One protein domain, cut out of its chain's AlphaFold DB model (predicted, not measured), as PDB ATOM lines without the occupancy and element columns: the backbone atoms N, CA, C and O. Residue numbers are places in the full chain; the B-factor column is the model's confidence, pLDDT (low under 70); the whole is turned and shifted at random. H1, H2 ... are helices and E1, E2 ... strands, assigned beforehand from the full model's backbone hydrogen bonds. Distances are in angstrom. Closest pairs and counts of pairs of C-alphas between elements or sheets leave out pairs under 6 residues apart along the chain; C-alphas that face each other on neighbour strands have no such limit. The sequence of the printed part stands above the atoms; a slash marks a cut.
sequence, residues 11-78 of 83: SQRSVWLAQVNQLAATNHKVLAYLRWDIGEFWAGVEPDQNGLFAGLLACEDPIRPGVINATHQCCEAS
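This is residues 11 to 78 of the 83 residues of the protein "Ca2+-transporting ATPase" of Nitrosomonas communis (UniProt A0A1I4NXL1). The body is a hairpin of two long strands, E1 and E2, with the helix H1 packed on it through residues 16 to 24. At one end of the hairpin, residues 39 to 45 of the loop stick out; at the other, residues 63 to 78 make a free arm that holds the helix H2. Look through 68 printed residues for two named helices and two named strands in the order H1, E1, E2, H2; the sheet E1 - E2 is antiparallel and the class is mixed, helices and strands. The whole is extended, with a radius of gyration of the C-alphas of 19.8 A and spans of 61 by 33 by 18 A.

Start at H1, residues 11 to 24, and go over a tight link to E1, residues 29 to 35, where the closest C-alphas of the two, those of Val 20 and Val 30, are 6.5 A apart. Next comes E2, residues 52 to 59, which forms a hairpin with E1, antiparallel at 155 degrees. Check N 31 and O 57, 2.9 A apart, and N 57 and O 31, 2.8 A apart, both within hydrogen-bond range. The closest C-alphas of H1 and E2 are those of Leu 23 and Ala 58, 6.7 A apart. Last is H2, residues 67 to 76, which stands free and is apart from H1 and E1. In H1 and H2 every O i to N i+4 pair is within hydrogen-bond range.

Find C-alpha 11 at (46.060, 84.799, 41.600); from there H1 runs 20.1 A to C-alpha 24. E1 covers 19.8 A from C-alpha 29 at (65.587, 95.287, 48.641), and E2 covers 21.0 A. H2 runs 14.2 A to C-alpha 76 at (79.147, 122.326, 47.682).

The C-alphas farthest apart, those of Glu 40 and Ala 77, lie 62.1 A from each other. The link from E1 to E2, residues 36 to 51, is long; the one from E2 to H2 is short. The printed part has no cut, and no printed residue is under 70 in pLDDT.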
ATOM      1  N   SER A  11      46.539  84.048  40.437       91.12
ATOM      2  CA  SER A  11      46.060  84.799  41.600       91.12
ATOM      3  C   SER A  11      47.123  84.902  42.694       91.12
ATOM      4  O   SER A  11      47.370  85.996  43.195       91.12
ATOM      5  N   GLN A  12      47.810  83.801  43.016       91.50
ATOM      6  CA  GLN A  12      48.903  83.806  43.990       91.50
ATOM      7  C   GLN A  12      50.051  84.707  43.535       91.50
ATOM      8  O   GLN A  12      50.573  85.494  44.321       91.50
ATOM      9  N   ARG A  13      50.416  84.642  42.250       91.56
ATOM     10  CA  ARG A  13      51.443  85.509  41.671       91.56
ATOM     11  C   ARG A  13      51.080  86.987  41.812       91.56
ATOM     12  O   ARG A  13      51.940  87.775  42.193       91.56
ATOM     13  N   SER A  14      49.833  87.365  41.539       93.19
ATOM     14  CA  SER A  14      49.375  88.751  41.690       93.19
ATOM     15  C   SER A  14      49.466  89.244  43.135       93.19
ATOM     16  O   SER A  14      49.906  90.368  43.361       93.19
ATOM     17  N   VAL A  15      49.116  88.401  44.113       94.19
ATOM     18  CA  VAL A  15      49.246  88.733  45.544       94.19
ATOM     19  C   VAL A  15      50.707  88.986  45.915       94.19
ATOM     20  O   VAL A  15      51.026  90.014  46.510       94.19
ATOM     21  N   TRP A  16      51.615  88.096  45.512       94.00
ATOM     22  CA  TRP A  16      53.036  88.268  45.817       94.00
ATOM     23  C   TRP A  16      53.654  89.471  45.108       94.00
ATOM     24  O   TRP A  16      54.457  90.178  45.710       94.00
ATOM     25  N   LEU A  17      53.255  89.754  43.867       93.81
ATOM     26  CA  LEU A  17      53.684  90.961  43.155       93.81
ATOM     27  C   LEU A  17      53.232  92.239  43.867       93.81
ATOM     28  O   LEU A  17      54.019  93.177  43.976       93.81
ATOM     29  N   ALA A  18      52.001  92.274  44.383       95.38
ATOM     30  CA  ALA A  18      51.527  93.406  45.173       95.38
ATOM     31  C   ALA A  18      52.386  93.607  46.432       95.38
ATOM     32  O   ALA A  18      52.799  94.732  46.715       95.38
ATOM     33  N   GLN A  19      52.741  92.518  47.123       95.69
ATOM     34  CA  GLN A  19      53.613  92.574  48.298       95.69
ATOM     35  C   GLN A  19      55.032  93.054  47.954       95.69
ATOM     36  O   GLN A  19      55.590  93.879  48.674       95.69
ATOM     37  N   VAL A  20      55.610  92.578  46.843       95.75
ATOM     38  CA  VAL A  20      56.911  93.063  46.347       95.75
ATOM     39  C   VAL A  20      56.853  94.567  46.103       95.75
ATOM     40  O   VAL A  20      57.720  95.289  46.585       95.75
ATOM     41  N   ASN A  21      55.820  95.049  45.408       95.88
ATOM     42  CA  ASN A  21      55.671  96.471  45.104       95.88
ATOM     43  C   ASN A  21      55.529  97.317  46.375       95.88
ATOM     44  O   ASN A  21      56.133  98.381  46.469       95.88
ATOM     45  N   GLN A  22      54.779  96.834  47.367       96.75
ATOM     46  CA  GLN A  22      54.631  97.516  48.651       96.75
ATOM     47  C   GLN A  22      55.969  97.626  49.404       96.75
ATOM     48  O   GLN A  22      56.305  98.690  49.924       96.75
ATOM     49  N   LEU A  23      56.753  96.547  49.451       95.75
ATOM     50  CA  LEU A  23      58.061  96.539  50.113       95.75
ATOM     51  C   LEU A  23      59.089  97.393  49.351       95.75
ATOM     52  O   LEU A  23      59.814  98.179  49.956       95.75
ATOM     53  N   ALA A  24      59.102  97.319  48.021       94.25
ATOM     54  CA  ALA A  24      59.980  98.138  47.189       94.25
ATOM     55  C   ALA A  24      59.665  99.639  47.314       94.25
ATOM     56  O   ALA A  24      60.581 100.455  47.388       94.25
ATOM     57  N   ALA A  25      58.383 100.010  47.425       95.88
ATOM     58  CA  ALA A  25      57.959 101.397  47.642       95.88
ATOM     59  C   ALA A  25      58.448 101.988  48.978       95.88
ATOM     60  O   ALA A  25      58.451 103.204  49.149       95.88
ATOM     61  N   THR A  26      58.876 101.141  49.918       93.56
ATOM     62  CA  THR A  26      59.435 101.545  51.217       93.56
ATOM     63  C   THR A  26      60.963 101.426  51.262       93.56
ATOM     64  O   THR A  26      61.539 101.363  52.340       93.56
ATOM     65  N   ASN A  27      61.628 101.436  50.097       90.94
ATOM     66  CA  ASN A  27      63.087 101.349  49.925       90.94
ATOM     67  C   ASN A  27      63.729 100.040  50.415       90.94
ATOM     68  O   ASN A  27      64.936  99.995  50.663       90.94
ATOM     69  N   HIS A  28      62.960  98.955  50.499       95.69
ATOM     70  CA  HIS A  28      63.525  97.639  50.776       95.69
ATOM     71  C   HIS A  28      64.037  96.983  49.494       95.69
ATOM     72  O   HIS A  28      63.353  96.953  48.467       95.69
ATOM     73  N   LYS A  29      65.207  96.346  49.581       93.81
ATOM     74  CA  LYS A  29      65.587  95.287  48.641       93.81
ATOM     75  C   LYS A  29      64.733  94.064  48.965       93.81
ATOM     76  O   LYS A  29      64.679  93.642  50.119       93.81
ATOM     77  N   VAL A  30      64.057  93.506  47.966       95.06
ATOM     78  CA  VAL A  30      63.130  92.384  48.160       95.06
ATOM     79  C   VAL A  30      63.702  91.124  47.521       95.06
ATOM     80  O   VAL A  30      63.993  91.114  46.326       95.06
ATOM     81  N   LEU A  31      63.840  90.058  48.306       93.94
ATOM     82  CA  LEU A  31      64.319  88.752  47.849       93.94
ATOM     83  C   LEU A  31      63.197  87.719  47.966       93.94
ATOM     84  O   LEU A  31      62.495  87.682  48.975       93.94
ATOM     85  N   ALA A  32      63.035  86.861  46.959       92.56
ATOM     86  CA  ALA A  32      62.159  85.698  47.068       92.56
ATOM     87  C   ALA A  32      62.879  84.529  47.735       92.56
ATOM     88  O   ALA A  32      64.042  84.257  47.447       92.56
ATOM     89  N   TYR A  33      62.148  83.814  48.580       90.12
ATOM     90  CA  TYR A  33      62.604  82.596  49.224       90.12
ATOM     91  C   TYR A  33      61.816  81.403  48.681       90.12
ATOM     92  O   TYR A  33      60.581  81.370  48.731       90.12
ATOM     93  N   LEU A  34      62.548  80.425  48.151       90.44
ATOM     94  CA  LEU A  34      62.018  79.156  47.678       90.44
ATOM     95  C   LEU A  34      62.625  78.018  48.493       90.44
ATOM     96  O   LEU A  34      63.793  78.062  48.876       90.44
ATOM     97  N   ARG A  35      61.820  76.987  48.735       88.50
ATOM     98  CA  ARG A  35      62.240  75.753  49.391       88.50
ATOM     99  C   ARG A  35      62.051  74.580  48.442       88.50
ATOM    100  O   ARG A  35      60.981  74.428  47.853       88.50
ATOM    101  N   TRP A  36      63.049  73.710  48.379       88.31
ATOM    102  CA  TRP A  36      62.945  72.407  47.735       88.31
ATOM    103  C   TRP A  36      62.986  71.303  48.783       88.31
ATOM    104  O   TRP A  36      63.676  71.421  49.795       88.31
ATOM    105  N   ASP A  37      62.225  70.244  48.531       86.88
ATOM    106  CA  ASP A  37      62.372  68.977  49.234       86.88
ATOM    107  C   ASP A  37      63.291  68.089  48.390       86.88
ATOM    108  O   ASP A  37      62.885  67.530  47.370       86.88
ATOM    109  N   ILE A  38      64.572  68.078  48.752       83.25
ATOM    110  CA  ILE A  38      65.583  67.229  48.132       83.25
ATOM    111  C   ILE A  38      65.623  65.943  48.960       83.25
ATOM    112  O   ILE A  38      66.058  65.955  50.106       83.25
ATOM    113  N   GLY A  39      65.073  64.850  48.424       83.12
ATOM    114  CA  GLY A  39      65.041  63.561  49.125       83.12
ATOM    115  C   GLY A  39      66.439  63.046  49.509       83.12
ATOM    116  O   GLY A  39      67.453  63.666  49.194       83.12
ATOM    117  N   GLU A  40      66.517  61.872  50.146       82.06
ATOM    118  CA  GLU A  40      67.768  61.342  50.731       82.06
ATOM    119  C   GLU A  40      68.957  61.238  49.758       82.06
ATOM    120  O   GLU A  40      70.109  61.347  50.173       82.06
ATOM    121  N   PHE A  41      68.696  61.059  48.462       71.56
ATOM    122  CA  PHE A  41      69.724  60.920  47.433       71.56
ATOM    123  C   PHE A  41      69.737  62.139  46.510       71.56
ATOM    124  O   PHE A  41      69.180  62.119  45.411       71.56
ATOM    125  N   TRP A  42      70.383  63.218  46.953       82.88
ATOM    126  CA  TRP A  42      70.619  64.393  46.117       82.88
ATOM    127  C   TRP A  42      71.918  64.250  45.314       82.88
ATOM    128  O   TRP A  42      72.995  64.064  45.873       82.88
ATOM    129  N   ALA A  43      71.824  64.392  43.990       81.31
ATOM    130  CA  ALA A  43      72.955  64.287  43.064       81.31
ATOM    131  C   ALA A  43      73.912  65.504  43.079       81.31
ATOM    132  O   ALA A  43      74.848  65.550  42.285       81.31
ATOM    133  N   GLY A  44      73.675  66.498  43.946       83.88
ATOM    134  CA  GLY A  44      74.529  67.684  44.104       83.88
ATOM    135  C   GLY A  44      74.302  68.805  43.081       83.88
ATOM    136  O   GLY A  44      75.053  69.774  43.071       83.88
ATOM    137  N   VAL A  45      73.283  68.695  42.227       84.69
ATOM    138  CA  VAL A  45      72.918  69.739  41.252       84.69
ATOM    139  C   VAL A  45      71.878  70.680  41.855       84.69
ATOM    140  O   VAL A  45      70.927  70.216  42.487       84.69
ATOM    141  N   GLU A  46      72.042  71.988  41.662       83.88
ATOM    142  CA  GLU A  46      71.092  72.997  42.141       83.88
ATOM    143  C   GLU A  46      69.672  72.739  41.591       83.88
ATOM    144  O   GLU A  46      69.506  72.606  40.376       83.88
ATOM    145  N   PRO A  47      68.643  72.651  42.455       81.88
ATOM    146  CA  PRO A  47      67.260  72.528  42.009       81.88
ATOM    147  C   PRO A  47      66.767  73.823  41.354       81.88
ATOM    148  O   PRO A  47      66.790  74.886  41.967       81.88
ATOM    149  N   ASP A  48      66.245  73.728  40.136       80.38
ATOM    150  CA  ASP A  48      65.792  74.880  39.343       80.38
ATOM    151  C   ASP A  48      64.287  74.844  39.006       80.38
ATOM    152  O   ASP A  48      63.731  75.803  38.467       80.38
ATOM    153  N   GLN A  49      63.593  73.758  39.363       78.06
ATOM    154  CA  GLN A  49      62.171  73.536  39.084       78.06
ATOM    155  C   GLN A  49      61.414  73.029  40.313       78.06
ATOM    156  O   GLN A  49      61.994  72.434  41.217       78.06
ATOM    157  N   ASN A  50      60.091  73.215  40.320       79.75
ATOM    158  CA  ASN A  50      59.171  72.707  41.351       79.75
ATOM    159  C   ASN A  50      59.478  73.188  42.783       79.75
ATOM    160  O   ASN A  50      59.085  72.535  43.749       79.75
ATOM    161  N   GLY A  51      60.138  74.337  42.930       86.19
ATOM    162  CA  GLY A  51      60.347  74.949  44.238       86.19
ATOM    163  C   GLY A  51      59.022  75.392  44.853       86.19
ATOM    164  O   GLY A  51      58.123  75.880  44.165       86.19
ATOM    165  N   LEU A  52      58.890  75.249  46.165       88.88
ATOM    166  CA  LEU A  52      57.782  75.822  46.916       88.88
ATOM    167  C   LEU A  52      58.122  77.274  47.240       88.88
ATOM    168  O   LEU A  52      59.112  77.547  47.918       88.88
ATOM    169  N   PHE A  53      57.299  78.211  46.765       90.88
ATOM    170  CA  PHE A  53      57.454  79.615  47.131       90.88
ATOM    171  C   PHE A  53      57.087  79.793  48.602       90.88
ATOM    172  O   PHE A  53      55.929  79.621  48.983       90.88
ATOM    173  N   ALA A  54      58.078  80.115  49.423       90.56
ATOM    174  CA  ALA A  54      57.930  80.161  50.870       90.56
ATOM    175  C   ALA A  54      57.758  81.592  51.399       90.56
ATOM    176  O   ALA A  54      57.217  81.769  52.488       90.56
ATOM    177  N   GLY A  55      58.151  82.614  50.631       93.38
ATOM    178  CA  GLY A  55      57.846  84.003  50.965       93.38
ATOM    179  C   GLY A  55      58.827  85.016  50.390       93.38
ATOM    180  O   GLY A  55      59.549  84.748  49.428       93.38
ATOM    181  N   LEU A  56      58.827  86.197  51.005       95.19
ATOM    182  CA  LEU A  56      59.690  87.323  50.666       95.19
ATOM    183  C   LEU A  56      60.509  87.740  51.888       95.19
ATOM    184  O   LEU A  56      60.008  87.721  53.011       95.19
ATOM    185  N   LEU A  57      61.739  88.175  51.647       95.56
ATOM    186  CA  LEU A  57      62.577  88.870  52.615       95.56
ATOM    187  C   LEU A  57      62.694  90.333  52.193       95.56
ATOM    188  O   LEU A  57      63.004  90.623  51.038       95.56
ATOM    189  N   ALA A  58      62.441  91.236  53.136       96.12
ATOM    190  CA  ALA A  58      62.659  92.664  52.977       96.12
ATOM    191  C   ALA A  58      63.959  93.033  53.690       96.12
ATOM    192  O   ALA A  58      64.102  92.804  54.890       96.12
ATOM    193  N   CYS A  59      64.917  93.566  52.942       95.38
ATOM    194  CA  CYS A  59      66.222  93.941  53.457       95.38
ATOM    195  C   CYS A  59      66.410  95.446  53.314       95.38
ATOM    196  O   CYS A  59      66.264  96.002  52.223       95.38
ATOM    197  N   GLU A  60      66.775  96.090  54.414       93.25
ATOM    198  CA  GLU A  60      67.208  97.479  54.413       93.25
ATOM    199  C   GLU A  60      68.707  97.549  54.100       93.25
ATOM    200  O   GLU A  60      69.493  96.710  54.546       93.25
ATOM    201  N   ASP A  61      69.106  98.557  53.329       90.50
ATOM    202  CA  ASP A  61      70.508  98.930  53.138       90.50
ATOM    203  C   ASP A  61      70.712 100.299  53.796       90.50
ATOM    204  O   ASP A  61      70.503 101.333  53.153       90.50
ATOM    205  N   PRO A  62      70.979 100.331  55.114       90.94
ATOM    206  CA  PRO A  62      71.009 101.578  55.854       90.94
ATOM    207  C   PRO A  62      72.138 102.472  55.347       90.94
ATOM    208  O   PRO A  62      73.264 102.033  55.097       90.94
ATOM    209  N   ILE A  63      71.845 103.767  55.255       91.38
ATOM    210  CA  ILE A  63      72.841 104.769  54.883       91.38
ATOM    211  C   ILE A  63      73.981 104.720  55.904       91.38
ATOM    212  O   ILE A  63      73.769 104.874  57.110       91.38
ATOM    213  N   ARG A  64      75.211 104.515  55.418       95.06
ATOM    214  CA  ARG A  64      76.389 104.486  56.292       95.06
ATOM    215  C   ARG A  64      76.574 105.845  56.981       95.06
ATOM    216  O   ARG A  64      76.358 106.883  56.342       95.06
ATOM    217  N   PRO A  65      77.048 105.871  58.240       96.81
ATOM    218  CA  PRO A  65      77.378 107.120  58.915       96.81
ATOM    219  C   PRO A  65      78.299 108.000  58.057       96.81
ATOM    220  O   PRO A  65      79.265 107.517  57.470       96.81
ATOM    221  N   GLY A  66      77.983 109.292  57.966       95.62
ATOM    222  CA  GLY A  66      78.780 110.272  57.223       95.62
ATOM    223  C   GLY A  66      78.480 110.388  55.725       95.62
ATOM    224  O   GLY A  66      78.878 111.388  55.135       95.62
ATOM    225  N   VAL A  67      77.726 109.465  55.110       95.44
ATOM    226  CA  VAL A  67      77.389 109.542  53.669       95.44
ATOM    227  C   VAL A  67      76.587 110.798  53.334       95.44
ATOM    228  O   VAL A  67      76.863 111.449  52.330       95.44
ATOM    229  N   ILE A  68      75.641 111.184  54.195       95.06
ATOM    230  CA  ILE A  68      74.847 112.409  54.012       95.06
ATOM    231  C   ILE A  68      75.774 113.630  53.970       95.06
ATOM    232  O   ILE A  68      75.749 114.399  53.013       95.06
ATOM    233  N   ASN A  69      76.659 113.766  54.961       97.12
ATOM    234  CA  ASN A  69      77.607 114.874  55.031       97.12
ATOM    235  C   ASN A  69      78.592 114.877  53.850       97.12
ATOM    236  O   ASN A  69      78.819 115.917  53.242       97.12
ATOM    237  N   ALA A  70      79.134 113.714  53.480       96.06
ATOM    238  CA  ALA A  70      80.023 113.586  52.328       96.06
ATOM    239  C   ALA A  70      79.324 113.995  51.018       96.06
ATOM    240  O   ALA A  70      79.916 114.674  50.185       96.06
ATOM    241  N   THR A  71      78.044 113.649  50.862       95.69
ATOM    242  CA  THR A  71      77.241 114.059  49.700       95.69
ATOM    243  C   THR A  71      77.083 115.577  49.643       95.69
ATOM    244  O   THR A  71      77.276 116.164  48.581       95.69
ATOM    245  N   HIS A  72      76.786 116.222  50.775       96.00
ATOM    246  CA  HIS A  72      76.710 117.684  50.850       96.00
ATOM    247  C   HIS A  72      78.034 118.349  50.465       96.00
ATOM    248  O   HIS A  72      78.031 119.239  49.619       96.00
ATOM    249  N   GLN A  73      79.158 117.863  50.999       97.56
ATOM    250  CA  GLN A  73      80.491 118.384  50.674       97.56
ATOM    251  C   GLN A  73      80.818 118.254  49.181       97.56
ATOM    252  O   GLN A  73      81.345 119.189  48.582       97.56
ATOM    253  N   CYS A  74      80.463 117.126  48.555       97.12
ATOM    254  CA  CYS A  74      80.599 116.956  47.109       97.12
ATOM    255  C   CYS A  74      79.781 118.006  46.343       97.12
ATOM    256  O   CYS A  74      80.317 118.679  45.464       97.12
ATOM    257  N   CYS A  75      78.507 118.185  46.695       95.38
ATOM    258  CA  CYS A  75      77.635 119.155  46.036       95.38
ATOM    259  C   CYS A  75      78.130 120.604  46.204       95.38
ATOM    260  O   CYS A  75      78.153 121.349  45.225       95.38
ATOM    261  N   GLU A  76      78.563 121.000  47.407       97.62
ATOM    262  CA  GLU A  76      79.147 122.326  47.682       97.62
ATOM    263  C   GLU A  76      80.440 122.561  46.889       97.62
ATOM    264  O   GLU A  76      80.690 123.666  46.408       97.62
ATOM    265  N   ALA A  77      81.222 121.503  46.664       97.62
ATOM    266  CA  ALA A  77      82.406 121.524  45.809       97.62
ATOM    267  C   ALA A  77      82.084 121.477  44.300       97.62
ATOM    268  O   ALA A  77      82.990 121.300  43.486       97.62
ATOM    269  N   SER A  78      80.814 121.625  43.899       96.69
ATOM    270  CA  SER A  78      80.349 121.502  42.506       96.69
ATOM    271  C   SER A  78      80.621 120.127  41.868       96.69
ATOM    272  O   SER A  78      80.654 119.997  40.642       96.69
TER     273      SER A  78